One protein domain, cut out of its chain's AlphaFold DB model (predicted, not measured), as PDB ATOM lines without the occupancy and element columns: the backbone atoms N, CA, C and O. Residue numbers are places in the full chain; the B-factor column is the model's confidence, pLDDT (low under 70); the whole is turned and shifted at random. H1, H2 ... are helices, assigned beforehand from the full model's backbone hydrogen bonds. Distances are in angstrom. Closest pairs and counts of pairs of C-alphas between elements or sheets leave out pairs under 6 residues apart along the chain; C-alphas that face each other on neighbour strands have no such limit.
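What this domain is: This is residues 2 to 47 of the 155 residues of the protein "Mobile element protein" of Acidithiobacillus caldus (strain ATCC 51756 / DSM 8584 / KU) (UniProt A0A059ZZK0). With little regular structure, this is a small helical hairpin of two short helices, H1 then H2, between long unnamed ends; residues 3 to 9 stick out on the way to H1, and residues 35 to 47 follow H2 with no named element. The printed part has 46 residues, 18 of them in the two named helices, with no named strand: all helix. It is loose, with a radius of gyration of the C-alphas of 12.7 A and spans of 35 by 26 by 18 A.

How they stand to each other: Look first at H1, residues 13 to 22, then past a tight link of 4 residues to H2, residues 27 to 34. They touch, and their closest C-alphas, those of Ile 20 and Leu 32, are 6.5 A apart. This hairpin runs opposite ways at a steep tilt of 39 degrees. In H1 and H2 every O i to N i+4 pair is within hydrogen-bond range.

Where its parts are: Find C-alpha 13 at (-11.951, -45.504, -20.264); from there H1 runs 14.4 A to C-alpha 22. H2 runs 10.6 A from C-alpha 27 to C-alpha 34 at (-3.712, -44.650, -34.336).

The domain as a whole: The C-alphas farthest apart, of Glu 5 and Glu 27, are 36.3 A apart. The printed part has no cut. Confidence is under 70 at residues 2, 46 and 47.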
ATOM      1  N   GLU A   2     -12.844 -58.152 -10.963       67.50
ATOM      2  CA  GLU A   2     -12.382 -58.823  -9.736       67.50
ATOM      3  C   GLU A   2     -12.436 -57.923  -8.486       67.50
ATOM      4  O   GLU A   2     -12.569 -58.437  -7.384       67.50
ATOM      5  N   HIS A   3     -12.475 -56.589  -8.645       72.44
ATOM      6  CA  HIS A   3     -12.537 -55.625  -7.530       72.44
ATOM      7  C   HIS A   3     -13.650 -54.568  -7.729       72.44
ATOM      8  O   HIS A   3     -13.376 -53.416  -8.082       72.44
ATOM      9  N   PRO A   4     -14.937 -54.939  -7.568       70.25
ATOM     10  CA  PRO A   4     -16.076 -54.063  -7.867       70.25
ATOM     11  C   PRO A   4     -16.240 -52.890  -6.891       70.25
ATOM     12  O   PRO A   4     -16.785 -51.860  -7.287       70.25
ATOM     13  N   GLU A   5     -15.719 -52.999  -5.668       79.25
ATOM     14  CA  GLU A   5     -15.875 -51.993  -4.606       79.25
ATOM     15  C   GLU A   5     -14.656 -51.073  -4.440       79.25
ATOM     16  O   GLU A   5     -14.718 -50.098  -3.702       79.25
ATOM     17  N   GLU A   6     -13.573 -51.275  -5.199       79.19
ATOM     18  CA  GLU A   6     -12.321 -50.513  -5.047       79.19
ATOM     19  C   GLU A   6     -12.051 -49.638  -6.283       79.19
ATOM     20  O   GLU A   6     -11.596 -50.128  -7.318       79.19
ATOM     21  N   PRO A   7     -12.377 -48.330  -6.263       70.44
ATOM     22  CA  PRO A   7     -12.217 -47.454  -7.429       70.44
ATOM     23  C   PRO A   7     -10.764 -47.280  -7.886       70.44
ATOM     24  O   PRO A   7     -10.521 -47.058  -9.070       70.44
ATOM     25  N   SER A   8      -9.802 -47.384  -6.967       76.06
ATOM     26  CA  SER A   8      -8.360 -47.295  -7.234       76.06
ATOM     27  C   SER A   8      -7.823 -48.477  -8.043       76.06
ATOM     28  O   SER A   8      -6.830 -48.318  -8.748       76.06
ATOM     29  N   GLN A   9      -8.495 -49.628  -7.990       78.25
ATOM     30  CA  GLN A   9      -8.133 -50.839  -8.732       78.25
ATOM     31  C   GLN A   9      -8.932 -51.000 -10.036       78.25
ATOM     32  O   GLN A   9      -8.866 -52.028 -10.708       78.25
ATOM     33  N   ARG A  10      -9.703 -49.975 -10.423       79.06
ATOM     34  CA  ARG A  10     -10.531 -49.986 -11.632       79.06
ATOM     35  C   ARG A  10      -9.919 -49.118 -12.720       79.06
ATOM     36  O   ARG A  10      -9.742 -47.910 -12.570       79.06
ATOM     37  N   VAL A  11      -9.685 -49.720 -13.881       80.81
ATOM     38  CA  VAL A  11      -9.309 -48.982 -15.087       80.81
ATOM     39  C   VAL A  11     -10.580 -48.511 -15.791       80.81
ATOM     40  O   VAL A  11     -11.347 -49.304 -16.331       80.81
ATOM     41  N   SER A  12     -10.817 -47.200 -15.787       83.50
ATOM     42  CA  SER A  12     -11.871 -46.587 -16.597       83.50
ATOM     43  C   SER A  12     -11.347 -46.209 -17.981       83.50
ATOM     44  O   SER A  12     -10.150 -46.001 -18.181       83.50
ATOM     45  N   TYR A  13     -12.266 -46.018 -18.927       81.06
ATOM     46  CA  TYR A  13     -11.951 -45.504 -20.264       81.06
ATOM     47  C   TYR A  13     -11.104 -44.220 -20.192       81.06
ATOM     48  O   TYR A  13     -10.110 -44.076 -20.892       81.06
ATOM     49  N   GLU A  14     -11.439 -43.315 -19.271       84.12
ATOM     50  CA  GLU A  14     -10.735 -42.048 -19.050       84.12
ATOM     51  C   GLU A  14      -9.280 -42.236 -18.588       84.12
ATOM     52  O   GLU A  14      -8.403 -41.479 -19.010       84.12
ATOM     53  N   ILE A  15      -9.006 -43.255 -17.764       86.44
ATOM     54  CA  ILE A  15      -7.644 -43.589 -17.323       86.44
ATOM     55  C   ILE A  15      -6.807 -44.055 -18.518       86.44
ATOM     56  O   ILE A  15      -5.684 -43.577 -18.679       86.44
ATOM     57  N   ILE A  16      -7.377 -44.887 -19.396       86.81
ATOM     58  CA  ILE A  16      -6.719 -45.359 -20.625       86.81
ATOM     59  C   ILE A  16      -6.364 -44.176 -21.536       86.81
ATOM     60  O   ILE A  16      -5.218 -44.045 -21.961       86.81
ATOM     61  N   TYR A  17      -7.300 -43.251 -21.784       86.50
ATOM     62  CA  TYR A  17      -6.995 -42.062 -22.594       86.50
ATOM     63  C   TYR A  17      -5.927 -41.185 -21.963       86.50
ATOM     64  O   TYR A  17      -5.022 -40.721 -22.656       86.50
ATOM     65  N   ARG A  18      -6.028 -40.923 -20.656       85.88
ATOM     66  CA  ARG A  18      -5.041 -40.097 -19.961       85.88
ATOM     67  C   ARG A  18      -3.650 -40.720 -20.051       85.88
ATOM     68  O   ARG A  18      -2.703 -39.988 -20.313       85.88
ATOM     69  N   TYR A  19      -3.552 -42.039 -19.908       88.94
ATOM     70  CA  TYR A  19      -2.308 -42.788 -20.051       88.94
ATOM     71  C   TYR A  19      -1.699 -42.653 -21.458       88.94
ATOM     72  O   TYR A  19      -0.543 -42.248 -21.583       88.94
ATOM     73  N   ILE A  20      -2.493 -42.881 -22.513       89.81
ATOM     74  CA  ILE A  20      -2.045 -42.760 -23.914       89.81
ATOM     75  C   ILE A  20      -1.547 -41.338 -24.217       89.81
ATOM     76  O   ILE A  20      -0.486 -41.148 -24.810       89.81
ATOM     77  N   TYR A  21      -2.283 -40.308 -23.787       88.75
ATOM     78  CA  TYR A  21      -1.919 -38.923 -24.097       88.75
ATOM     79  C   TYR A  21      -0.765 -38.369 -23.253       88.75
ATOM     80  O   TYR A  21      -0.101 -37.433 -23.713       88.75
ATOM     81  N   ALA A  22      -0.509 -38.943 -22.073       89.00
ATOM     82  CA  ALA A  22       0.610 -38.581 -21.202       89.00
ATOM     83  C   ALA A  22       1.963 -39.139 -21.676       89.00
ATOM     84  O   ALA A  22       2.996 -38.673 -21.201       89.00
ATOM     85  N   HIS A  23       1.982 -40.094 -22.616       86.69
ATOM     86  CA  HIS A  23       3.237 -40.602 -23.172       86.69
ATOM     87  C   HIS A  23       4.052 -39.486 -23.850       86.69
ATOM     88  O   HIS A  23       3.465 -38.603 -24.499       86.69
ATOM     89  N   PRO A  24       5.394 -39.522 -23.750       80.44
ATOM     90  CA  PRO A  24       6.258 -38.642 -24.527       80.44
ATOM     91  C   PRO A  24       6.051 -38.891 -26.026       80.44
ATOM     92  O   PRO A  24       5.522 -39.927 -26.429       80.44
ATOM     93  N   ALA A  25       6.416 -37.922 -26.866       78.56
ATOM     94  CA  ALA A  25       6.312 -38.077 -28.315       78.56
ATOM     95  C   ALA A  25       7.262 -39.190 -28.790       78.56
ATOM     96  O   ALA A  25       8.456 -38.969 -28.957       78.56
ATOM     97  N   SER A  26       6.719 -40.393 -28.960       83.75
ATOM     98  CA  SER A  26       7.434 -41.608 -29.343       83.75
ATOM     99  C   SER A  26       6.644 -42.386 -30.394       83.75
ATOM    100  O   SER A  26       5.440 -42.165 -30.564       83.75
ATOM    101  N   GLU A  27       7.298 -43.330 -31.073       88.06
ATOM    102  CA  GLU A  27       6.623 -44.259 -31.992       88.06
ATOM    103  C   GLU A  27       5.522 -45.056 -31.283       88.06
ATOM    104  O   GLU A  27       4.423 -45.207 -31.809       88.06
ATOM    105  N   LEU A  28       5.746 -45.443 -30.022       87.19
ATOM    106  CA  LEU A  28       4.721 -46.087 -29.200       87.19
ATOM    107  C   LEU A  28       3.481 -45.198 -29.031       87.19
ATOM    108  O   LEU A  28       2.356 -45.669 -29.176       87.19
ATOM    109  N   LYS A  29       3.660 -43.898 -28.769       88.06
ATOM    110  CA  LYS A  29       2.528 -42.969 -28.682       88.06
ATOM    111  C   LYS A  29       1.764 -42.884 -30.003       88.06
ATOM    112  O   LYS A  29       0.538 -42.830 -29.971       88.06
ATOM    113  N   LYS A  30       2.465 -42.862 -31.142       88.38
ATOM    114  CA  LYS A  30       1.827 -42.813 -32.468       88.38
ATOM    115  C   LYS A  30       0.955 -44.046 -32.700       88.38
ATOM    116  O   LYS A  30      -0.238 -43.883 -32.939       88.38
ATOM    117  N   LEU A  31       1.501 -45.241 -32.475       91.06
ATOM    118  CA  LEU A  31       0.773 -46.511 -32.609       91.06
ATOM    119  C   LEU A  31      -0.459 -46.580 -31.690       91.06
ATOM    120  O   LEU A  31      -1.548 -46.986 -32.103       91.06
ATOM    121  N   LEU A  32      -0.313 -46.135 -30.437       90.81
ATOM    122  CA  LEU A  32      -1.421 -46.097 -29.480       90.81
ATOM    123  C   LEU A  32      -2.513 -45.099 -29.885       90.81
ATOM    124  O   LEU A  32      -3.694 -45.383 -29.695       90.81
ATOM    125  N   VAL A  33      -2.145 -43.939 -30.436       90.31
ATOM    126  CA  VAL A  33      -3.107 -42.940 -30.921       90.31
ATOM    127  C   VAL A  33      -3.824 -43.425 -32.180       90.31
ATOM    128  O   VAL A  33      -5.035 -43.239 -32.271       90.31
ATOM    129  N   GLU A  34      -3.126 -44.069 -33.115       90.94
ATOM    130  CA  GLU A  34      -3.712 -44.650 -34.336       90.94
ATOM    131  C   GLU A  34      -4.730 -45.751 -34.024       90.94
ATOM    132  O   GLU A  34      -5.744 -45.878 -34.705       90.94
ATOM    133  N   SER A  35      -4.515 -46.478 -32.927       89.44
ATOM    134  CA  SER A  35      -5.444 -47.495 -32.430       89.44
ATOM    135  C   SER A  35      -6.728 -46.906 -31.815       89.44
ATOM    136  O   SER A  35      -7.691 -47.631 -31.555       89.44
ATOM    137  N   LEU A  36      -6.785 -45.591 -31.559       87.44
ATOM    138  CA  LEU A  36      -7.995 -44.932 -31.067       87.44
ATOM    139  C   LEU A  36      -8.982 -44.697 -32.209       87.44
ATOM    140  O   LEU A  36      -8.631 -44.148 -33.246       87.44
ATOM    141  N   ARG A  37     -10.274 -44.934 -31.951       84.44
ATOM    142  CA  ARG A  37     -11.383 -44.738 -32.911       84.44
ATOM    143  C   ARG A  37     -11.361 -43.407 -33.684       84.44
ATOM    144  O   ARG A  37     -11.923 -43.326 -34.769       84.44
ATOM    145  N   GLN A  38     -10.827 -42.341 -33.088       83.75
ATOM    146  CA  GLN A  38     -10.783 -41.002 -33.690       83.75
ATOM    147  C   GLN A  38      -9.364 -40.551 -34.083       83.75
ATOM    148  O   GLN A  38      -9.231 -39.483 -34.674       83.75
ATOM    149  N   GLY A  39      -8.313 -41.299 -33.721       85.00
ATOM    150  CA  GLY A  39      -6.930 -41.021 -34.134       85.00
ATOM    151  C   GLY A  39      -6.379 -39.633 -33.779       85.00
ATOM    152  O   GLY A  39      -5.460 -39.140 -34.427       85.00
ATOM    153  N   HIS A  40      -6.966 -38.922 -32.812       85.25
ATOM    154  CA  HIS A  40      -6.582 -37.535 -32.555       85.25
ATOM    155  C   HIS A  40      -5.191 -37.447 -31.917       85.25
ATOM    156  O   HIS A  40      -4.990 -37.913 -30.804       85.25
ATOM    157  N   GLN A  41      -4.254 -36.747 -32.565       82.38
ATOM    158  CA  GLN A  41      -2.900 -36.529 -32.027       82.38
ATOM    159  C   GLN A  41      -2.885 -35.774 -30.688       82.38
ATOM    160  O   GLN A  41      -1.990 -35.958 -29.863       82.38
ATOM    161  N   LYS A  42      -3.883 -34.910 -30.461       83.56
ATOM    162  CA  LYS A  42      -4.057 -34.155 -29.217       83.56
ATOM    163  C   LYS A  42      -5.374 -34.520 -28.560       83.56
ATOM    164  O   LYS A  42      -6.424 -34.554 -29.205       83.56
ATOM    165  N   ARG A  43      -5.325 -34.694 -27.240       82.62
ATOM    166  CA  ARG A  43      -6.520 -34.894 -26.431       82.62
ATOM    167  C   ARG A  43      -7.413 -33.660 -26.513       82.62
ATOM    168  O   ARG A  43      -6.980 -32.556 -26.192       82.62
ATOM    169  N   ARG A  44      -8.679 -33.847 -26.889       80.12
ATOM    170  CA  ARG A  44      -9.677 -32.775 -26.815       80.12
ATOM    171  C   ARG A  44     -10.169 -32.618 -25.369       80.12
ATOM    172  O   ARG A  44     -10.441 -33.633 -24.721       80.12
ATOM    173  N   PRO A  45     -10.289 -31.386 -24.847       71.44
ATOM    174  CA  PRO A  45     -10.858 -31.163 -23.524       71.44
ATOM    175  C   PRO A  45     -12.300 -31.688 -23.467       71.44
ATOM    176  O   PRO A  45     -13.068 -31.532 -24.417       71.44
ATOM    177  N   ARG A  46     -12.680 -32.309 -22.339       63.62
ATOM    178  CA  ARG A  46     -14.078 -32.714 -22.084       63.62
ATOM    179  C   ARG A  46     -14.999 -31.511 -21.902       63.62
ATOM    180  O   ARG A  46     -16.195 -31.626 -22.159       63.62
ATOM    181  N   SER A  47     -14.465 -30.374 -21.451       63.34
ATOM    182  CA  SER A  47     -15.224 -29.134 -21.396       63.34
ATOM    183  C   SER A  47     -15.397 -28.593 -22.812       63.34
ATOM    184  O   SER A  47     -14.477 -28.068 -23.436       63.34
TER     185      SER A  47